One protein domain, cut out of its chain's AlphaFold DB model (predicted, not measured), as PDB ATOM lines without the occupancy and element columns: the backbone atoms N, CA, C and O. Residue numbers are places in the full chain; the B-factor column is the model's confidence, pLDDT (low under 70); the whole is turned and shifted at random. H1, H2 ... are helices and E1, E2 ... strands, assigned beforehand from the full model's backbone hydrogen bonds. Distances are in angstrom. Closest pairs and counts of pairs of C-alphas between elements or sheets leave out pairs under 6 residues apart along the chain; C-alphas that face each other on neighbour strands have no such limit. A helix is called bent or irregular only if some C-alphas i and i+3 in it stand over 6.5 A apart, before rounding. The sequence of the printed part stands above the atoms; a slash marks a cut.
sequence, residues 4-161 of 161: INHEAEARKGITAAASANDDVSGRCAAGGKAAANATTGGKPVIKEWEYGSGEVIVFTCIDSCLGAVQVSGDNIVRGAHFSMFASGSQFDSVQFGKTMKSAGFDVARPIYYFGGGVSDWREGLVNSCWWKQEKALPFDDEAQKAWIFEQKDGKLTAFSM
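This is residues 4 to 161 of the 161 residues of an uncharacterized protein of Bacillus sp. SRB_336 (UniProt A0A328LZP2). Two four-stranded sheets stand face to face as a sandwich with nearly aligned strands, close together at the E1 and E2 edges and spread wider at the E8 and E6 edges. H1 covers the outside of one sheet and H3 the outside of the other, while the short helices H2 and H4 sit towards one end of the second sheet. The 158 printed residues hold four named helices and eight named strands, in the order H1 H2 E1 E2 E3 E4 E5 H3 E6 H4 E7 E8; the class is mixed, helices and strands. One sheet is mixed, in the order E1 E3 E7 E8, and the other all antiparallel, in the order E2 E5 E4 E6. The whole is compact, with a radius of gyration of the C-alphas of 14.1 A and spans of 37 by 37 by 25 A.

H1, residues 4 to 17, is on the sheet of E1, residues 44 to 46, E3, residues 56 to 59, E7, residues 147 to 152, and E8, residues 155 to 160, making two layers, a helix over one face of a sheet. Its height over the sheet is 8.1 A, and its closest C-alphas to E3 are those of Ala 10 and Val 58, 6.4 A. E1 and E3 are parallel, with N 46 and O 58 2.7 A apart; E3 and E7 are antiparallel, N 59 and O 147 2.8 A; E7 and E8 form a hairpin, N 148 and O 159 2.8 A. The second sheet has E2, residues 50 to 54, E5, residues 76 to 82, E4, residues 66 to 73, and E6, residues 111 to 114, with N 79 and O 52 2.9 A apart, N 66 and O 82 2.8 A in the hairpin E4 and E5, and N 67 and O 114 2.8 A. Across the sandwich, the closest C-alphas of E5 and E7 are those of Val 77 and Gln 151, 5.7 A. H3, residues 93 to 102, is over E5 at a height over the sheet of 9.8 A and runs along the strands; E5, H3, E6 is a split strand-helix-strand unit, with E4 between its strands and a right-handed crossover. H2, residues 24 to 29, only just on this sheet with 5 pairs of C-alphas within 10 A, and H4, residues 118 to 125, only graze it. Every O i to N i+4 pair is within hydrogen-bond range in H2, H3 and H4, and 7 of 10 in H1.

H1 begins at C-alpha 4, (-3.360, 56.168, 59.304), and measures 19.3 A; it is irregular, with C-alphas 5 and 8 7.6 A apart. E4 measures 22.6 A, E5 20.4 A, E8 17.0 A, E7 16.4 A, and E2 and H3 14.1 A each. E8 ends at C-alpha 160, (-6.830, 56.485, 66.695).

The C-alphas farthest apart, those of Gly 88 and Asp 153, are 41.0 A apart. The printed part has no cut; its long links are H2 to E1 and H4 to E7. Mean pLDDT of the printed part is 93.5, and residue 20 is under 70.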
ATOM      1  N   ILE A   4      -2.046  56.391  59.936       96.06
ATOM      2  CA  ILE A   4      -3.360  56.168  59.304       96.06
ATOM      3  C   ILE A   4      -3.312  55.203  58.110       96.06
ATOM      4  O   ILE A   4      -4.260  54.462  57.869       96.06
ATOM      5  N   ASN A   5      -2.190  55.131  57.388       96.44
ATOM      6  CA  ASN A   5      -2.040  54.234  56.239       96.44
ATOM      7  C   ASN A   5      -2.123  52.746  56.622       96.44
ATOM      8  O   ASN A   5      -2.294  51.895  55.748       96.44
ATOM      9  N   HIS A   6      -2.009  52.429  57.912       96.62
ATOM     10  CA  HIS A   6      -2.106  51.078  58.449       96.62
ATOM     11  C   HIS A   6      -3.500  50.741  58.995       96.62
ATOM     12  O   HIS A   6      -3.711  49.621  59.455       96.62
ATOM     13  N   GLU A   7      -4.474  51.657  58.919       96.94
ATOM     14  CA  GLU A   7      -5.810  51.477  59.501       96.94
ATOM     15  C   GLU A   7      -6.488  50.180  59.039       96.94
ATOM     16  O   GLU A   7      -6.933  49.376  59.858       96.94
ATOM     17  N   ALA A   8      -6.542  49.935  57.728       96.19
ATOM     18  CA  ALA A   8      -7.272  48.791  57.186       96.19
ATOM     19  C   ALA A   8      -6.692  47.437  57.639       96.19
ATOM     20  O   ALA A   8      -7.445  46.492  57.890       96.19
ATOM     21  N   GLU A   9      -5.363  47.322  57.750       96.06
ATOM     22  CA  GLU A   9      -4.720  46.107  58.271       96.06
ATOM     23  C   GLU A   9      -4.820  46.015  59.798       96.06
ATOM     24  O   GLU A   9      -5.015  44.919  60.326       96.06
ATOM     25  N   ALA A  10      -4.750  47.150  60.501       96.81
ATOM     26  CA  ALA A  10      -4.877  47.229  61.949       96.81
ATOM     27  C   ALA A  10      -6.277  46.808  62.404       96.81
ATOM     28  O   ALA A  10      -6.389  45.948  63.273       96.81
ATOM     29  N   ARG A  11      -7.343  47.308  61.762       96.44
ATOM     30  CA  ARG A  11      -8.729  46.899  62.055       96.44
ATOM     31  C   ARG A  11      -8.911  45.390  61.913       96.44
ATOM     32  O   ARG A  11      -9.461  44.753  62.805       96.44
ATOM     33  N   LYS A  12      -8.389  44.792  60.835       94.94
ATOM     34  CA  LYS A  12      -8.430  43.331  60.642       94.94
ATOM     35  C   LYS A  12      -7.652  42.587  61.729       94.94
ATOM     36  O   LYS A  12      -8.154  41.596  62.251       94.94
ATOM     37  N   GLY A  13      -6.453  43.065  62.065       95.12
ATOM     38  CA  GLY A  13      -5.613  42.481  63.113       95.12
ATOM     39  C   GLY A  13      -6.277  42.520  64.489       95.12
ATOM     40  O   GLY A  13      -6.280  41.514  65.189       95.12
ATOM     41  N   ILE A  14      -6.906  43.641  64.846       95.31
ATOM     42  CA  ILE A  14      -7.645  43.801  66.105       95.31
ATOM     43  C   ILE A  14      -8.848  42.867  66.157       95.31
ATOM     44  O   ILE A  14      -9.012  42.151  67.141       95.31
ATOM     45  N   THR A  15      -9.657  42.814  65.095       93.38
ATOM     46  CA  THR A  15     -10.797  41.892  65.035       93.38
ATOM     47  C   THR A  15     -10.348  40.437  65.177       93.38
ATOM     48  O   THR A  15     -10.997  39.666  65.870       93.38
ATOM     49  N   ALA A  16      -9.221  40.058  64.567       89.75
ATOM     50  CA  ALA A  16      -8.660  38.715  64.705       89.75
ATOM     51  C   ALA A  16      -8.062  38.441  66.100       89.75
ATOM     52  O   ALA A  16      -8.010  37.291  66.530       89.75
ATOM     53  N   ALA A  17      -7.596  39.478  66.801       90.50
ATOM     54  CA  ALA A  17      -7.046  39.373  68.153       90.50
ATOM     55  C   ALA A  17      -8.128  39.283  69.245       90.50
ATOM     56  O   ALA A  17      -7.833  38.842  70.363       90.50
ATOM     57  N   ALA A  18      -9.369  39.675  68.931       86.56
ATOM     58  CA  ALA A  18     -10.514  39.554  69.822       86.56
ATOM     59  C   ALA A  18     -10.864  38.068  70.040       86.56
ATOM     60  O   ALA A  18     -11.419  37.401  69.169       86.56
ATOM     61  N   SER A  19     -10.512  37.539  71.213       72.88
ATOM     62  CA  SER A  19     -10.798  36.161  71.628       72.88
ATOM     63  C   SER A  19     -11.972  36.129  72.605       72.88
ATOM     64  O   SER A  19     -12.069  36.990  73.474       72.88
ATOM     65  N   ALA A  20     -12.812  35.092  72.525       61.91
ATOM     66  CA  ALA A  20     -13.842  34.823  73.533       61.91
ATOM     67  C   ALA A  20     -13.259  34.355  74.886       61.91
ATOM     68  O   ALA A  20     -13.943  34.436  75.899       61.91
ATOM     69  N   ASN A  21     -12.000  33.894  74.907       72.00
ATOM     70  CA  ASN A  21     -11.295  33.399  76.096       72.00
ATOM     71  C   ASN A  21      -9.979  34.168  76.294       72.00
ATOM     72  O   ASN A  21      -8.894  33.620  76.078       72.00
ATOM     73  N   ASP A  22     -10.056  35.459  76.619       86.25
ATOM     74  CA  ASP A  22      -8.867  36.285  76.841       86.25
ATOM     75  C   ASP A  22      -8.351  36.160  78.289       86.25
ATOM     76  O   ASP A  22      -9.035  36.526  79.241       86.25
ATOM     77  N   ASP A  23      -7.136  35.625  78.464       91.81
ATOM     78  CA  ASP A  23      -6.497  35.414  79.776       91.81
ATOM     79  C   ASP A  23      -5.592  36.596  80.160       91.81
ATOM     80  O   ASP A  23      -4.358  36.521  80.122       91.81
ATOM     81  N   VAL A  24      -6.212  37.728  80.491       93.50
ATOM     82  CA  VAL A  24      -5.496  38.949  80.893       93.50
ATOM     83  C   VAL A  24      -4.709  38.722  82.189       93.50
ATOM     84  O   VAL A  24      -3.544  39.112  82.300       93.50
ATOM     85  N   SER A  25      -5.316  38.042  83.165       93.81
ATOM     86  CA  SER A  25      -4.708  37.771  84.470       93.81
ATOM     87  C   SER A  25      -3.469  36.882  84.370       93.81
ATOM     88  O   SER A  25      -2.457  37.183  85.005       93.81
ATOM     89  N   GLY A  26      -3.484  35.840  83.535       94.75
ATOM     90  CA  GLY A  26      -2.305  35.014  83.286       94.75
ATOM     91  C   GLY A  26      -1.179  35.770  82.577       94.75
ATOM     92  O   GLY A  26      -0.002  35.518  82.849       94.75
ATOM     93  N   ARG A  27      -1.501  36.742  81.709       95.56
ATOM     94  CA  ARG A  27      -0.494  37.650  81.127       95.56
ATOM     95  C   ARG A  27       0.105  38.584  82.174       95.56
ATOM     96  O   ARG A  27       1.326  38.709  82.233       95.56
ATOM     97  N   CYS A  28      -0.720  39.169  83.038       95.75
ATOM     98  CA  CYS A  28      -0.256  39.996  84.150       95.75
ATOM     99  C   CYS A  28       0.660  39.214  85.105       95.75
ATOM    100  O   CYS A  28       1.780  39.642  85.380       95.75
ATOM    101  N   ALA A  29       0.246  38.018  85.535       94.50
ATOM    102  CA  ALA A  29       1.021  37.172  86.444       94.50
ATOM    103  C   ALA A  29       2.417  36.818  85.895       94.50
ATOM    104  O   ALA A  29       3.377  36.700  86.665       94.50
ATOM    105  N   ALA A  30       2.539  36.702  84.568       94.44
ATOM    106  CA  ALA A  30       3.795  36.448  83.866       94.44
ATOM    107  C   ALA A  30       4.718  37.679  83.745       94.44
ATOM    108  O   ALA A  30       5.841  37.538  83.263       94.44
ATOM    109  N   GLY A  31       4.285  38.866  84.184       93.75
ATOM    110  CA  GLY A  31       5.012  40.120  83.962       93.75
ATOM    111  C   GLY A  31       4.873  40.619  82.528       93.75
ATOM    112  O   GLY A  31       5.841  41.109  81.946       93.75
ATOM    113  N   GLY A  32       3.681  40.425  81.959       95.88
ATOM    114  CA  GLY A  32       3.359  40.702  80.568       95.88
ATOM    115  C   GLY A  32       3.823  39.603  79.609       95.88
ATOM    116  O   GLY A  32       4.658  38.759  79.938       95.88
ATOM    117  N   LYS A  33       3.282  39.610  78.387       97.25
ATOM    118  CA  LYS A  33       3.729  38.730  77.293       97.25
ATOM    119  C   LYS A  33       3.954  39.512  76.004       97.25
ATOM    120  O   LYS A  33       3.320  40.533  75.776       97.25
ATOM    121  N   ALA A  34       4.834  39.019  75.138       97.75
ATOM    122  CA  ALA A  34       4.911  39.550  73.783       97.75
ATOM    123  C   ALA A  34       3.553  39.379  73.080       97.75
ATOM    124  O   ALA A  34       2.883  38.362  73.286       97.75
ATOM    125  N   ALA A  35       3.168  40.362  72.267       96.75
ATOM    126  CA  ALA A  35       1.945  40.337  71.477       96.75
ATOM    127  C   ALA A  35       1.855  39.030  70.680       96.75
ATOM    128  O   ALA A  35       2.731  38.720  69.869       96.75
ATOM    129  N   ALA A  36       0.801  38.251  70.931       94.12
ATOM    130  CA  ALA A  36       0.607  36.964  70.269       94.12
ATOM    131  C   ALA A  36       0.009  37.123  68.861       94.12
ATOM    132  O   ALA A  36       0.128  36.233  68.019       94.12
ATOM    133  N   ASN A  37      -0.646  38.259  68.618       95.25
ATOM    134  CA  ASN A  37      -1.326  38.583  67.376       95.25
ATOM    135  C   ASN A  37      -0.557  39.656  66.599       95.25
ATOM    136  O   ASN A  37       0.123  40.514  67.164       95.25
ATOM    137  N   ALA A  38      -0.713  39.627  65.278       96.31
ATOM    138  CA  ALA A  38      -0.153  40.621  64.380       96.31
ATOM    139  C   ALA A  38      -1.128  40.940  63.240       96.31
ATOM    140  O   ALA A  38      -2.028  40.153  62.934       96.31
ATOM    141  N   THR A  39      -0.943  42.088  62.589       95.81
ATOM    142  CA  THR A  39      -1.616  42.386  61.319       95.81
ATOM    143  C   THR A  39      -1.132  41.433  60.223       95.81
ATOM    144  O   THR A  39      -0.106  40.765  60.357       95.81
ATOM    145  N   THR A  40      -1.816  41.414  59.075       90.19
ATOM    146  CA  THR A  40      -1.353  40.669  57.887       90.19
ATOM    147  C   THR A  40       0.043  41.093  57.421       90.19
ATOM    148  O   THR A  40       0.746  40.301  56.804       90.19
ATOM    149  N   GLY A  41       0.452  42.330  57.720       91.31
ATOM    150  CA  GLY A  41       1.793  42.850  57.466       91.31
ATOM    151  C   GLY A  41       2.799  42.588  58.591       91.31
ATOM    152  O   GLY A  41       3.832  43.250  58.615       91.31
ATOM    153  N   GLY A  42       2.494  41.698  59.542       95.62
ATOM    154  CA  GLY A  42       3.395  41.295  60.625       95.62
ATOM    155  C   GLY A  42       3.564  42.321  61.750       95.62
ATOM    156  O   GLY A  42       4.480  42.186  62.557       95.62
ATOM    157  N   LYS A  43       2.710  43.350  61.821       97.06
ATOM    158  CA  LYS A  43       2.806  44.397  62.850       97.06
ATOM    159  C   LYS A  43       2.173  43.908  64.148       97.06
ATOM    160  O   LYS A  43       1.029  43.459  64.080       97.06
ATOM    161  N   PRO A  44       2.846  44.001  65.306       97.94
ATOM    162  CA  PRO A  44       2.286  43.548  66.576       97.94
ATOM    163  C   PRO A  44       0.941  44.211  66.889       97.94
ATOM    164  O   PRO A  44       0.813  45.429  66.761       97.94
ATOM    165  N   VAL A  45      -0.034  43.412  67.327       98.06
ATOM    166  CA  VAL A  45      -1.314  43.879  67.879       98.06
ATOM    167  C   VAL A  45      -1.293  43.613  69.381       98.06
ATOM    168  O   VAL A  45      -1.325  42.464  69.807       98.06
ATOM    169  N   ILE A  46      -1.201  44.681  70.164       98.06
ATOM    170  CA  ILE A  46      -0.952  44.677  71.603       98.06
ATOM    171  C   ILE A  46      -2.288  44.744  72.348       98.06
ATOM    172  O   ILE A  46      -2.995  45.756  72.288       98.06
ATOM    173  N   LYS A  47      -2.613  43.671  73.073       95.69
ATOM    174  CA  LYS A  47      -3.747  43.605  74.007       95.69
ATOM    175  C   LYS A  47      -3.328  43.909  75.441       95.69
ATOM    176  O   LYS A  47      -2.146  44.063  75.733       95.69
ATOM    177  N   GLU A  48      -4.299  43.960  76.347       95.38
ATOM    178  CA  GLU A  48      -4.041  44.124  77.777       95.38
ATOM    179  C   GLU A  48      -2.999  43.124  78.290       95.38
ATOM    180  O   GLU A  48      -3.103  41.915  78.061       95.38
ATOM    181  N   TRP A  49      -2.009  43.644  79.010       96.50
ATOM    182  CA  TRP A  49      -0.834  42.941  79.524       96.50
ATOM    183  C   TRP A  49       0.037  42.278  78.453       96.50
ATOM    184  O   TRP A  49       0.809  41.359  78.741       96.50
ATOM    185  N   GLU A  50      -0.032  42.774  77.221       97.81
ATOM    186  CA  GLU A  50       0.929  42.470  76.172       97.81
ATOM    187  C   GLU A  50       1.876  43.642  75.902       97.81
ATOM    188  O   GLU A  50       1.638  44.790  76.290       97.81
ATOM    189  N   TYR A  51       2.967  43.336  75.209       98.56
ATOM    190  CA  TYR A  51       3.926  44.309  74.714       98.56
ATOM    191  C   TYR A  51       4.435  43.948  73.320       98.56
ATOM    192  O   TYR A  51       4.419  42.790  72.903       98.56
ATOM    193  N   GLY A  52       4.934  44.939  72.591       98.12
ATOM    194  CA  GLY A  52       5.465  44.745  71.246       98.12
ATOM    195  C   GLY A  52       6.392  45.871  70.816       98.12
ATOM    196  O   GLY A  52       6.449  46.929  71.440       98.12
ATOM    197  N   SER A  53       7.130  45.638  69.734       98.00
ATOM    198  CA  SER A  53       8.018  46.640  69.147       98.00
ATOM    199  C   SER A  53       8.118  46.489  67.637       98.00
ATOM    200  O   SER A  53       8.099  45.368  67.131       98.00
ATOM    201  N   GLY A  54       8.311  47.602  66.936       97.19
ATOM    202  CA  GLY A  54       8.546  47.631  65.494       97.19
ATOM    203  C   GLY A  54       8.536  49.057  64.953       97.19
ATOM    204  O   GLY A  54       8.428  50.007  65.723       97.19
ATOM    205  N   GLU A  55       8.619  49.206  63.629       97.12
ATOM    206  CA  GLU A  55       8.349  50.492  62.958       97.12
ATOM    207  C   GLU A  55       6.897  50.920  63.197       97.12
ATOM    208  O   GLU A  55       6.624  52.092  63.438       97.12
ATOM    209  N   VAL A  56       5.978  49.947  63.199       98.00
ATOM    210  CA  VAL A  56       4.553  50.145  63.468       98.00
ATOM    211  C   VAL A  56       4.079  49.145  64.515       98.00
ATOM    212  O   VAL A  56       4.360  47.949  64.405       98.00
ATOM    213  N   ILE A  57       3.317  49.627  65.491       98.44
ATOM    214  CA  ILE A  57       2.601  48.811  66.474       98.44
ATOM    215  C   ILE A  57       1.134  49.233  66.522       98.44
ATOM    216  O   ILE A  57       0.794  50.390  66.271       98.44
ATOM    217  N   VAL A  58       0.270  48.283  66.852       98.31
ATOM    218  CA  VAL A  58      -1.172  48.485  66.972       98.31
ATOM    219  C   VAL A  58      -1.583  48.124  68.388       98.31
ATOM    220  O   VAL A  58      -1.132  47.117  68.917       98.31
ATOM    221  N   PHE A  59      -2.452  48.916  68.994       98.06
ATOM    222  CA  PHE A  59      -3.112  48.612  70.254       98.06
ATOM    223  C   PHE A  59      -4.576  48.299  69.987       98.06
ATOM    224  O   PHE A  59      -5.225  48.958  69.170       98.06
ATOM    225  N   THR A  60      -5.118  47.320  70.710       95.62
ATOM    226  CA  THR A  60      -6.573  47.218  70.856       95.62
ATOM    227  C   THR A  60      -7.123  48.430  71.613       95.62
ATOM    228  O   THR A  60      -6.354  49.259  72.098       95.62
ATOM    229  N   CYS A  61      -8.452  48.548  71.703       94.38
ATOM    230  CA  CYS A  61      -9.086  49.628  72.460       94.38
ATOM    231  C   CYS A  61      -8.481  49.733  73.868       94.38
ATOM    232  O   CYS A  61      -8.352  48.712  74.546       94.38
ATOM    233  N   ILE A  62      -8.080  50.946  74.258       92.62
ATOM    234  CA  ILE A  62      -7.489  51.207  75.573       92.62
ATOM    235  C   ILE A  62      -8.591  51.416  76.618       92.62
ATOM    236  O   ILE A  62      -8.525  50.848  77.702       92.62
ATOM    237  N   ASP A  63      -9.627  52.186  76.293       91.69
ATOM    238  CA  ASP A  63     -10.730  52.541  77.190       91.69
ATOM    239  C   ASP A  63     -10.226  53.032  78.566       91.69
ATOM    240  O   ASP A  63      -9.522  54.041  78.636       91.69
ATOM    241  N   SER A  64     -10.531  52.318  79.653       91.75
ATOM    242  CA  SER A  64     -10.088  52.637  81.022       91.75
ATOM    243  C   SER A  64      -8.659  52.177  81.352       91.75
ATOM    244  O   SER A  64      -8.163  52.405  82.458       91.75
ATOM    245  N   CYS A  65      -7.976  51.525  80.413       95.25
ATOM    246  CA  CYS A  65      -6.624  51.021  80.600       95.25
ATOM    247  C   CYS A  65      -5.563  52.112  80.402       95.25
ATOM    248  O   CYS A  65      -5.841  53.280  80.125       95.25
ATOM    249  N   LEU A  66      -4.311  51.698  80.561       96.31
ATOM    250  CA  LEU A  66      -3.123  52.490  80.307       96.31
ATOM    251  C   LEU A  66      -2.354  51.901  79.126       96.31
ATOM    252  O   LEU A  66      -1.906  50.755  79.172       96.31
ATOM    253  N   GLY A  67      -2.124  52.712  78.104       97.50
ATOM    254  CA  GLY A  67      -1.109  52.477  77.092       97.50
ATOM    255  C   GLY A  67       0.193  53.200  77.439       97.50
ATOM    256  O   GLY A  67       0.189  54.297  78.000       97.50
ATOM    257  N   ALA A  68       1.325  52.596  77.088       97.94
ATOM    258  CA  ALA A  68       2.638  53.223  77.155       97.94
ATOM    259  C   ALA A  68       3.374  53.012  75.831       97.94
ATOM    260  O   ALA A  68       3.429  51.884  75.339       97.94
ATOM    261  N   VAL A  69       3.978  54.068  75.282       98.12
ATOM    262  CA  VAL A  69       4.869  53.984  74.119       98.12
ATOM    263  C   VAL A  69       6.196  54.693  74.350       98.12
ATOM    264  O   VAL A  69       6.276  55.714  75.030       98.12
ATOM    265  N   GLN A  70       7.261  54.160  73.758       97.88
ATOM    266  CA  GLN A  70       8.587  54.769  73.781       97.88
ATOM    267  C   GLN A  70       9.268  54.638  72.420       97.88
ATOM    268  O   GLN A  70       9.335  53.555  71.838       97.88
ATOM    269  N   VAL A  71       9.840  55.742  71.943       96.25
ATOM    270  CA  VAL A  71      10.691  55.759  70.749       96.25
ATOM    271  C   VAL A  71      12.104  55.326  71.140       96.25
ATOM    272  O   VAL A  71      12.780  55.970  71.945       96.25
ATOM    273  N   SER A  72      12.558  54.211  70.572       91.00
ATOM    274  CA  SER A  72      13.856  53.603  70.894       91.00
ATOM    275  C   SER A  72      14.927  53.794  69.813       91.00
ATOM    276  O   SER A  72      16.103  53.521  70.053       91.00
ATOM    277  N   GLY A  73      14.560  54.376  68.675       88.69
ATOM    278  CA  GLY A  73      15.452  54.767  67.585       88.69
ATOM    279  C   GLY A  73      14.649  55.348  66.425       88.69
ATOM    280  O   GLY A  73      13.438  55.533  66.553       88.69
ATOM    281  N   ASP A  74      15.303  55.585  65.289       86.38
ATOM    282  CA  ASP A  74      14.678  56.277  64.154       86.38
ATOM    283  C   ASP A  74      13.467  55.537  63.582       86.38
ATOM    284  O   ASP A  74      12.537  56.198  63.125       86.38
ATOM    285  N   ASN A  75      13.450  54.201  63.688       93.94
ATOM    286  CA  ASN A  75      12.428  53.320  63.112       93.94
ATOM    287  C   ASN A  75      11.878  52.281  64.106       93.94
ATOM    288  O   ASN A  75      11.450  51.201  63.705       93.94
ATOM    289  N   ILE A  76      11.973  52.535  65.419       95.62
ATOM    290  CA  ILE A  76      11.493  51.578  66.426       95.62
ATOM    291  C   ILE A  76      10.685  52.293  67.503       95.62
ATOM    292  O   ILE A  76      11.235  53.036  68.324       95.62
ATOM    293  N   VAL A  77       9.396  51.968  67.562       97.31
ATOM    294  CA  VAL A  77       8.511  52.236  68.694       97.31
ATOM    295  C   VAL A  77       8.299  50.953  69.502       97.31
ATOM    296  O   VAL A  77       8.181  49.858  68.952       97.31
ATOM    297  N   ARG A  78       8.292  51.089  70.828       98.19
ATOM    298  CA  ARG A  78       7.922  50.051  71.798       98.19
ATOM    299  C   ARG A  78       6.573  50.405  72.392       98.19
ATOM    300  O   ARG A  78       6.318  51.586  72.613       98.19
ATOM    301  N   GLY A  79       5.755  49.402  72.677       98.44
ATOM    302  CA  GLY A  79       4.446  49.579  73.286       98.44
ATOM    303  C   GLY A  79       4.138  48.530  74.339       98.44
ATOM    304  O   GLY A  79       4.599  47.393  74.230       98.44
ATOM    305  N   ALA A  80       3.346  48.913  75.336       98.38
ATOM    306  CA  ALA A  80       2.766  48.011  76.324       98.38
ATOM    307  C   ALA A  80       1.396  48.525  76.788       98.38
ATOM    308  O   ALA A  80       1.171  49.736  76.825       98.38
ATOM    309  N   HIS A  81       0.488  47.610  77.120       97.62
ATOM    310  CA  HIS A  81      -0.894  47.909  77.509       97.62
ATOM    311  C   HIS A  81      -1.187  47.286  78.880       97.62
ATOM    312  O   HIS A  81      -0.871  46.122  79.108       97.62
ATOM    313  N   PHE A  82      -1.784  48.041  79.798       96.44
ATOM    314  CA  PHE A  82      -2.007  47.649  81.187       96.44
ATOM    315  C   PHE A  82      -3.427  47.952  81.653       96.44
ATOM    316  O   PHE A  82      -3.871  49.097  81.598       96.44
ATOM    317  N   SER A  83      -4.094  46.958  82.229       94.19
ATOM    318  CA  SER A  83      -5.318  47.149  83.011       94.19
ATOM    319  C   SER A  83      -5.026  47.087  84.509       94.19
ATOM    320  O   SER A  83      -4.171  46.317  84.960       94.19
ATOM    321  N   MET A  84      -5.724  47.919  85.290       90.31
ATOM    322  CA  MET A  84      -5.421  48.148  86.710       90.31
ATOM    323  C   MET A  84      -5.578  46.908  87.585       90.31
ATOM    324  O   MET A  84      -4.811  46.748  88.526       90.31
ATOM    325  N   PHE A  85      -6.565  46.059  87.285       88.94
ATOM    326  CA  PHE A  85      -7.039  45.007  88.190       88.94
ATOM    327  C   PHE A  85      -6.723  43.586  87.719       88.94
ATOM    328  O   PHE A  85      -7.218  42.625  88.303       88.94
ATOM    329  N   ALA A  86      -5.894  43.417  86.684       88.38
ATOM    330  CA  ALA A  86      -5.623  42.095  86.115       88.38
ATOM    331  C   ALA A  86      -5.030  41.095  87.123       88.38
ATOM    332  O   ALA A  86      -5.254  39.894  86.992       88.38
ATOM    333  N   SER A  87      -4.294  41.558  88.136       84.88
ATOM    334  CA  SER A  87      -3.748  40.702  89.200       84.88
ATOM    335  C   SER A  87      -4.684  40.522  90.402       84.88
ATOM    336  O   SER A  87      -4.313  39.862  91.371       84.88
ATOM    337  N   GLY A  88      -5.871  41.136  90.388       83.69
ATOM    338  CA  GLY A  88      -6.761  41.229  91.550       83.69
ATOM    339  C   GLY A  88      -6.363  42.302  92.573       83.69
ATOM    340  O   GLY A  88      -7.076  42.493  93.552       83.69
ATOM    341  N   SER A  89      -5.257  43.023  92.354       83.19
ATOM    342  CA  SER A  89      -4.868  44.214  93.126       83.19
ATOM    343  C   SER A  89      -4.936  45.457  92.246       83.19
ATOM    344  O   SER A  89      -4.700  45.365  91.045       83.19
ATOM    345  N   GLN A  90      -5.238  46.617  92.833       85.00
ATOM    346  CA  GLN A  90      -5.211  47.892  92.115       85.00
ATOM    347  C   GLN A  90      -3.752  48.296  91.850       85.00
ATOM    348  O   GLN A  90      -2.996  48.510  92.796       85.00
ATOM    349  N   PHE A  91      -3.369  48.386  90.574       83.94
ATOM    350  CA  PHE A  91      -2.010  48.694  90.107       83.94
ATOM    351  C   PHE A  91      -0.958  47.670  90.558       83.94
ATOM    352  O   PHE A  91      -0.246  47.850  91.549       83.94
ATOM    353  N   ASP A  92      -0.772  46.605  89.779       89.88
ATOM    354  CA  ASP A  92       0.354  45.696  90.006       89.88
ATOM    355  C   ASP A  92       1.681  46.337  89.572       89.88
ATOM    356  O   ASP A  92       2.183  46.109  88.472       89.88
ATOM    357  N   SER A  93       2.254  47.171  90.439       91.00
ATOM    358  CA  SER A  93       3.503  47.893  90.168       91.00
ATOM    359  C   SER A  93       4.702  46.960  89.940       91.00
ATOM    360  O   SER A  93       5.619  47.303  89.186       91.00
ATOM    361  N   VAL A  94       4.685  45.762  90.536       92.44
ATOM    362  CA  VAL A  94       5.737  44.751  90.367       92.44
ATOM    363  C   VAL A  94       5.673  44.163  88.965       92.44
ATOM    364  O   VAL A  94       6.692  44.127  88.268       92.44
ATOM    365  N   GLN A  95       4.494  43.712  88.534       95.31
ATOM    366  CA  GLN A  95       4.324  43.156  87.196       95.31
ATOM    367  C   GLN A  95       4.430  44.239  86.129       95.31
ATOM    368  O   GLN A  95       5.076  44.005  85.115       95.31
ATOM    369  N   PHE A  96       3.927  45.448  86.386       95.81
ATOM    370  CA  PHE A  96       4.143  46.611  85.527       95.81
ATOM    371  C   PHE A  96       5.638  46.816  85.256       95.81
ATOM    372  O   PHE A  96       6.064  46.841  84.104       95.81
ATOM    373  N   GLY A  97       6.467  46.882  86.305       96.00
ATOM    374  CA  GLY A  97       7.908  47.075  86.149       96.00
ATOM    375  C   GLY A  97       8.600  45.938  85.390       96.00
ATOM    376  O   GLY A  97       9.510  46.194  84.597       96.00
ATOM    377  N   LYS A  98       8.158  44.689  85.588       96.62
ATOM    378  CA  LYS A  98       8.643  43.539  84.809       96.62
ATOM    379  C   LYS A  98       8.256  43.660  83.339       96.62
ATOM    380  O   LYS A  98       9.139  43.520  82.499       96.62
ATOM    381  N   THR A  99       7.004  43.991  83.030       97.75
ATOM    382  CA  THR A  99       6.531  44.189  81.656       97.75
ATOM    383  C   THR A  99       7.311  45.294  80.959       97.75
ATOM    384  O   THR A  99       7.806  45.074  79.859       97.75
ATOM    385  N   MET A 100       7.493  46.454  81.603       98.00
ATOM    386  CA  MET A 100       8.260  47.572  81.038       98.00
ATOM    387  C   MET A 100       9.683  47.134  80.668       98.00
ATOM    388  O   MET A 100      10.154  47.396  79.560       98.00
ATOM    389  N   LYS A 101      10.348  46.383  81.557       97.38
ATOM    390  CA  LYS A 101      11.681  45.829  81.298       97.38
ATOM    391  C   LYS A 101      11.677  44.785  80.174       97.38
ATOM    392  O   LYS A 101      12.541  44.843  79.304       97.38
ATOM    393  N   SER A 102      10.723  43.853  80.169       97.19
ATOM    394  CA  SER A 102      10.586  42.800  79.146       97.19
ATOM    395  C   SER A 102      10.276  43.362  77.759       97.19
ATOM    396  O   SER A 102      10.789  42.869  76.758       97.19
ATOM    397  N   ALA A 103       9.494  44.439  77.703       97.19
ATOM    398  CA  ALA A 103       9.197  45.204  76.498       97.19
ATOM    399  C   ALA A 103      10.386  46.061  76.020       97.19
ATOM    400  O   ALA A 103      10.332  46.680  74.955       97.19
ATOM    401  N   GLY A 104      11.469  46.100  76.802       96.88
ATOM    402  CA  GLY A 104      12.698  46.807  76.482       96.88
ATOM    403  C   GLY A 104      12.638  48.309  76.727       96.88
ATOM    404  O   GLY A 104      13.480  49.014  76.183       96.88
ATOM    405  N   PHE A 105      11.675  48.825  77.499       97.69
ATOM    406  CA  PHE A 105      11.649  50.248  77.841       97.69
ATOM    407  C   PHE A 105      12.931  50.650  78.576       97.69
ATOM    408  O   PHE A 105      13.478  49.906  79.391       97.69
ATOM    409  N   ASP A 106      13.398  51.855  78.278       96.19
ATOM    410  CA  ASP A 106      14.615  52.441  78.815       96.19
ATOM    411  C   ASP A 106      14.256  53.629  79.712       96.19
ATOM    412  O   ASP A 106      13.616  54.582  79.264       96.19
ATOM    413  N   VAL A 107      14.678  53.582  80.977       95.19
ATOM    414  CA  VAL A 107      14.454  54.661  81.955       95.19
ATOM    415  C   VAL A 107      15.254  55.929  81.648       95.19
ATOM    416  O   VAL A 107      15.041  56.941  82.302       95.19
ATOM    417  N   ALA A 108      16.175  55.900  80.684       94.38
ATOM    418  CA  ALA A 108      16.896  57.082  80.223       94.38
ATOM    419  C   ALA A 108      16.163  57.845  79.104       94.38
ATOM    420  O   ALA A 108      16.684  58.838  78.593       94.38
ATOM    421  N   ARG A 109      14.984  57.378  78.675       94.50
ATOM    422  CA  ARG A 109      14.247  57.936  77.537       94.50
ATOM    423  C   ARG A 109      12.806  58.277  77.910       94.50
ATOM    424  O   ARG A 109      12.208  57.547  78.698       94.50
ATOM    425  N   PRO A 110      12.211  59.306  77.278       96.00
ATOM    426  CA  PRO A 110      10.812  59.652  77.495       96.00
ATOM    427  C   PRO A 110       9.861  58.481  77.227       96.00
ATOM    428  O   PRO A 110      10.075  57.698  76.297       96.00
ATOM    429  N   ILE A 111       8.796  58.403  78.016       97.62
ATOM    430  CA  ILE A 111       7.696  57.451  77.865       97.62
ATOM    431  C   ILE A 111       6.409  58.254  77.723       97.62
ATOM    432  O   ILE A 111       6.119  59.121  78.545       97.62
ATOM    433  N   TYR A 112       5.646  57.969  76.675       97.06
ATOM    434  CA  TYR A 112       4.354  58.596  76.439       97.06
ATOM    435  C   TYR A 112       3.260  57.657  76.927       97.06
ATOM    436  O   TYR A 112       3.124  56.539  76.422       97.06
ATOM    437  N   TYR A 113       2.509  58.109  77.921       96.56
ATOM    438  CA  TYR A 113       1.367  57.391  78.471       96.56
ATOM    439  C   TYR A 113       0.071  57.949  77.878       96.56
ATOM    440  O   TYR A 113      -0.017  59.151  77.635       96.56
ATOM    441  N   PHE A 114      -0.901  57.076  77.620       96.50
ATOM    442  CA  PHE A 114      -2.191  57.419  77.014       96.50
ATOM    443  C   PHE A 114      -3.288  56.461  77.497       96.50
ATOM    444  O   PHE A 114      -2.976  55.378  78.002       96.50
ATOM    445  N   GLY A 115      -4.556  56.838  77.354       95.12
ATOM    446  CA  GLY A 115      -5.702  56.050  77.807       95.12
ATOM    447  C   GLY A 115      -6.414  56.600  79.039       95.12
ATOM    448  O   GLY A 115      -5.924  57.478  79.749       95.12
ATOM    449  N   GLY A 116      -7.585  56.037  79.340       92.62
ATOM    450  CA  GLY A 116      -8.442  56.502  80.433       92.62
ATOM    451  C   GLY A 116      -7.851  56.260  81.820       92.62
ATOM    452  O   GLY A 116      -8.216  56.952  82.763       92.62
ATOM    453  N   GLY A 117      -6.897  55.331  81.941       91.94
ATOM    454  CA  GLY A 117      -6.233  55.006  83.199       91.94
ATOM    455  C   GLY A 117      -5.041  55.901  83.552       91.94
ATOM    456  O   GLY A 117      -4.446  55.701  84.608       91.94
ATOM    457  N   VAL A 118      -4.637  56.866  82.714       93.94
ATOM    458  CA  VAL A 118      -3.397  57.646  82.942       93.94
ATOM    459  C   VAL A 118      -3.378  58.332  84.310       93.94
ATOM    460  O   VAL A 118      -2.366  58.259  85.009       93.94
ATOM    461  N   SER A 119      -4.477  58.972  84.717       92.12
ATOM    462  CA  SER A 119      -4.562  59.667  86.011       92.12
ATOM    463  C   SER A 119      -4.454  58.705  87.195       92.12
ATOM    464  O   SER A 119      -3.688  58.962  88.122       92.12
ATOM    465  N   ASP A 120      -5.157  57.575  87.124       91.75
ATOM    466  CA  ASP A 120      -5.175  56.553  88.172       91.75
ATOM    467  C   ASP A 120      -3.789  55.911  88.335       91.75
ATOM    468  O   ASP A 120      -3.225  55.838  89.429       91.75
ATOM    469  N   TRP A 121      -3.180  55.505  87.218       93.62
ATOM    470  CA  TRP A 121      -1.844  54.917  87.216       93.62
ATOM    471  C   TRP A 121      -0.761  55.914  87.637       93.62
ATOM    472  O   TRP A 121       0.211  55.504  88.273       93.62
ATOM    473  N   ARG A 122      -0.923  57.213  87.344       92.06
ATOM    474  CA  ARG A 122      -0.011  58.263  87.824       92.06
ATOM    475  C   ARG A 122       0.022  58.309  89.345       92.06
ATOM    476  O   ARG A 122       1.109  58.405  89.911       92.06
ATOM    477  N   GLU A 123      -1.132  58.224  89.997       88.44
ATOM    478  CA  GLU A 123      -1.209  58.168  91.459       88.44
ATOM    479  C   GLU A 123      -0.547  56.889  91.992       88.44
ATOM    480  O   GLU A 123       0.340  56.957  92.846       88.44
ATOM    481  N   GLY A 124      -0.890  55.732  91.413       86.06
ATOM    482  CA  GLY A 124      -0.353  54.432  91.828       86.06
ATOM    483  C   GLY A 124       1.152  54.243  91.583       86.06
ATOM    484  O   GLY A 124       1.800  53.458  92.278       86.06
ATOM    485  N   LEU A 125       1.736  54.959  90.616       89.06
ATOM    486  CA  LEU A 125       3.132  54.807  90.188       89.06
ATOM    487  C   LEU A 125       3.991  56.061  90.387       89.06
ATOM    488  O   LEU A 125       5.107  56.101  89.873       89.06
ATOM    489  N   VAL A 126       3.547  57.059  91.158       82.81
ATOM    490  CA  VAL A 126       4.245  58.356  91.298       82.81
ATOM    491  C   VAL A 126       5.736  58.240  91.672       82.81
ATOM    492  O   VAL A 126       6.565  59.038  91.238       82.81
ATOM    493  N   ASN A 127       6.116  57.204  92.429       85.38
ATOM    494  CA  ASN A 127       7.505  56.961  92.842       85.38
ATOM    495  C   ASN A 127       8.297  56.031  91.903       85.38
ATOM    496  O   ASN A 127       9.502  55.837  92.092       85.38
ATOM    497  N   SER A 128       7.645  55.466  90.889       91.88
ATOM    498  CA  SER A 128       8.227  54.542  89.919       91.88
ATOM    499  C   SER A 128       9.270  55.233  89.042       91.88
ATOM    500  O   SER A 128       9.060  56.339  88.546       91.88
ATOM    501  N   CYS A 129      10.399  54.563  88.789       94.25
ATOM    502  CA  CYS A 129      11.409  55.063  87.851       94.25
ATOM    503  C   CYS A 129      10.871  55.208  86.421       94.25
ATOM    504  O   CYS A 129      11.351  56.065  85.684       94.25
ATOM    505  N   TRP A 130       9.863  54.411  86.063       95.19
ATOM    506  CA  TRP A 130       9.194  54.451  84.767       95.19
ATOM    507  C   TRP A 130       8.355  55.721  84.616       95.19
ATOM    508  O   TRP A 130       8.504  56.441  83.634       95.19
ATOM    509  N   TRP A 131       7.547  56.053  85.628       94.12
ATOM    510  CA  TRP A 131       6.651  57.211  85.563       94.12
ATOM    511  C   TRP A 131       7.399  58.545  85.587       94.12
ATOM    512  O   TRP A 131       6.960  59.522  84.995       94.12
ATOM    513  N   LYS A 132       8.586  58.585  86.206       92.75
ATOM    514  CA  LYS A 132       9.470  59.762  86.171       92.75
ATOM    515  C   LYS A 132       9.914  60.160  84.758       92.75
ATOM    516  O   LYS A 132      10.394  61.274  84.589       92.75
ATOM    517  N   GLN A 133       9.776  59.267  83.776       94.06
ATOM    518  CA  GLN A 133      10.094  59.539  82.371       94.06
ATOM    519  C   GLN A 133       8.877  59.978  81.554       94.06
ATOM    520  O   GLN A 133       8.965  60.049  80.326       94.06
ATOM    521  N   GLU A 134       7.740  60.229  82.206       94.62
ATOM    522  CA  GLU A 134       6.522  60.668  81.539       94.62
ATOM    523  C   GLU A 134       6.780  61.918  80.693       94.62
ATOM    524  O   GLU A 134       7.390  62.902  81.119       94.62
ATOM    525  N   LYS A 135       6.292  61.862  79.459       94.62
ATOM    526  CA  LYS A 135       6.186  63.002  78.572       94.62
ATOM    527  C   LYS A 135       4.789  63.021  77.981       94.62
ATOM    528  O   LYS A 135       4.265  61.981  77.587       94.62
ATOM    529  N   ALA A 136       4.218  64.218  77.889       90.25
ATOM    530  CA  ALA A 136       2.924  64.414  77.260       90.25
ATOM    531  C   ALA A 136       2.917  63.824  75.844       90.25
ATOM    532  O   ALA A 136       3.864  64.024  75.069       90.25
ATOM    533  N   LEU A 137       1.848  63.095  75.527       88.81
ATOM    534  CA  LEU A 137       1.608  62.588  74.186       88.81
ATOM    535  C   LEU A 137       1.538  63.784  73.217       88.81
ATOM    536  O   LEU A 137       0.866  64.769  73.516       88.81
ATOM    537  N   PRO A 138       2.220  63.743  72.060       87.44
ATOM    538  CA  PRO A 138       2.171  64.839  71.093       87.44
ATOM    539  C   PRO A 138       0.889  64.826  70.232       87.44
ATOM    540  O   PRO A 138       0.865  65.440  69.167       87.44
ATOM    541  N   PHE A 139      -0.149  64.109  70.671       88.56
ATOM    542  CA  PHE A 139      -1.428  63.889  69.994       88.56
ATOM    543  C   PHE A 139      -2.560  63.947  71.028       88.56
ATOM    544  O   PHE A 139      -2.306  63.751  72.218       88.56
ATOM    545  N   ASP A 140      -3.793  64.166  70.575       89.12
ATOM    546  CA  ASP A 140      -4.965  64.145  71.452       89.12
ATOM    547  C   ASP A 140      -5.225  62.726  71.968       89.12
ATOM    548  O   ASP A 140      -5.352  61.788  71.186       89.12
ATOM    549  N   ASP A 141      -5.311  62.562  73.287       88.25
ATOM    550  CA  ASP A 141      -5.565  61.262  73.906       88.25
ATOM    551  C   ASP A 141      -7.053  60.885  73.827       88.25
ATOM    552  O   ASP A 141      -7.876  61.213  74.682       88.25
ATOM    553  N   GLU A 142      -7.408  60.184  72.759       88.19
ATOM    554  CA  GLU A 142      -8.695  59.523  72.570       88.19
ATOM    555  C   GLU A 142      -8.731  58.140  73.250       88.19
ATOM    556  O   GLU A 142      -8.650  57.090  72.605       88.19
ATOM    557  N   ALA A 143      -8.885  58.148  74.576       80.75
ATOM    558  CA  ALA A 143      -8.846  56.959  75.432       80.75
ATOM    559  C   ALA A 143      -9.758  55.799  74.981       80.75
ATOM    560  O   ALA A 143      -9.370  54.640  75.074       80.75
ATOM    561  N   GLN A 144     -10.947  56.084  74.443       87.19
ATOM    562  CA  GLN A 144     -11.952  55.075  74.063       87.19
ATOM    563  C   GLN A 144     -11.721  54.434  72.684       87.19
ATOM    564  O   GLN A 144     -12.637  53.832  72.119       87.19
ATOM    565  N   LYS A 145     -10.527  54.594  72.107       92.00
ATOM    566  CA  LYS A 145     -10.205  54.113  70.761       92.00
ATOM    567  C   LYS A 145      -9.063  53.108  70.752       92.00
ATOM    568  O   LYS A 145      -8.266  53.006  71.688       92.00
ATOM    569  N   ALA A 146      -8.995  52.347  69.665       95.00
ATOM    570  CA  ALA A 146      -7.793  51.607  69.310       95.00
ATOM    571  C   ALA A 146      -6.745  52.569  68.741       95.00
ATOM    572  O   ALA A 146      -7.091  53.633  68.231       95.00
ATOM    573  N   TRP A 147      -5.472  52.180  68.789       97.50
ATOM    574  CA  TRP A 147      -4.371  53.060  68.401       97.50
ATOM    575  C   TRP A 147      -3.380  52.391  67.462       97.50
ATOM    576  O   TRP A 147      -3.085  51.204  67.573       97.50
ATOM    577  N   ILE A 148      -2.812  53.181  66.563       98.00
ATOM    578  CA  ILE A 148      -1.688  52.815  65.708       98.00
ATOM    579  C   ILE A 148      -0.586  53.826  65.971       98.00
ATOM    580  O   ILE A 148      -0.832  55.028  65.889       98.00
ATOM    581  N   PHE A 149       0.624  53.345  66.234       97.75
ATOM    582  CA  PHE A 149       1.817  54.183  66.317       97.75
ATOM    583  C   PHE A 149       2.808  53.755  65.243       97.75
ATOM    584  O   PHE A 149       3.112  52.570  65.127       97.75
ATOM    585  N   GLU A 150       3.323  54.720  64.486       97.25
ATOM    586  CA  GLU A 150       4.397  54.534  63.507       97.25
ATOM    587  C   GLU A 150       5.561  55.452  63.880       97.25
ATOM    588  O   GLU A 150       5.385  56.666  63.999       97.25
ATOM    589  N   GLN A 151       6.749  54.880  64.031       96.19
ATOM    590  CA  GLN A 151       8.002  55.612  64.155       96.19
ATOM    591  C   GLN A 151       8.816  55.367  62.891       96.19
ATOM    592  O   GLN A 151       9.268  54.246  62.678       96.19
ATOM    593  N   LYS A 152       9.024  56.410  62.085       95.19
ATOM    594  CA  LYS A 152       9.787  56.317  60.838       95.19
ATOM    595  C   LYS A 152      10.604  57.577  60.595       95.19
ATOM    596  O   LYS A 152      10.078  58.681  60.740       95.19
ATOM    597  N   ASP A 153      11.865  57.412  60.209       91.94
ATOM    598  CA  ASP A 153      12.797  58.503  59.891       91.94
ATOM    599  C   ASP A 153      12.858  59.568  61.005       91.94
ATOM    600  O   ASP A 153      12.817  60.775  60.763       91.94
ATOM    601  N   GLY A 154      12.874  59.114  62.263       90.88
ATOM    602  CA  GLY A 154      12.937  59.993  63.433       90.88
ATOM    603  C   GLY A 154      11.603  60.650  63.816       90.88
ATOM    604  O   GLY A 154      11.542  61.349  64.827       90.88
ATOM    605  N   LYS A 155      10.511  60.390  63.086       92.44
ATOM    606  CA  LYS A 155       9.190  60.968  63.351       92.44
ATOM    607  C   LYS A 155       8.204  59.928  63.885       92.44
ATOM    608  O   LYS A 155       7.888  58.958  63.199       92.44
ATOM    609  N   LEU A 156       7.650  60.208  65.066       95.12
ATOM    610  CA  LEU A 156       6.503  59.486  65.610       95.12
ATOM    611  C   LEU A 156       5.213  60.064  65.019       95.12
ATOM    612  O   LEU A 156       5.008  61.280  65.027       95.12
ATOM    613  N   THR A 157       4.329  59.198  64.540       96.25
ATOM    614  CA  THR A 157       2.950  59.531  64.173       96.25
ATOM    615  C   THR A 157       1.995  58.552  64.841       96.25
ATOM    616  O   THR A 157       2.380  57.421  65.148       96.25
ATOM    617  N   ALA A 158       0.759  58.987  65.075       96.38
ATOM    618  CA  ALA A 158      -0.279  58.146  65.644       96.38
ATOM    619  C   ALA A 158      -1.608  58.332  64.907       96.38
ATOM    620  O   ALA A 158      -1.846  59.372  64.289       96.38
ATOM    621  N   PHE A 159      -2.451  57.307  64.965       96.44
ATOM    622  CA  PHE A 159      -3.826  57.342  64.484       96.44
ATOM    623  C   PHE A 159      -4.712  56.508  65.405       96.44
ATOM    624  O   PHE A 159      -4.366  55.374  65.738       96.44
ATOM    625  N   SER A 160      -5.841  57.076  65.800       94.12
ATOM    626  CA  SER A 160      -6.830  56.485  66.695       94.12
ATOM    627  C   SER A 160      -8.111  56.159  65.929       94.12
ATOM    628  O   SER A 160      -8.513  56.897  65.025       94.12
ATOM    629  N   MET A 161      -8.744  55.025  66.244       93.69
ATOM    630  CA  MET A 161      -9.778  54.437  65.379       93.69
ATOM    631  C   MET A 161     -10.845  53.598  66.072       93.69
ATOM    632  O   MET A 161     -10.627  53.178  67.231       93.69
TER     633      MET A 161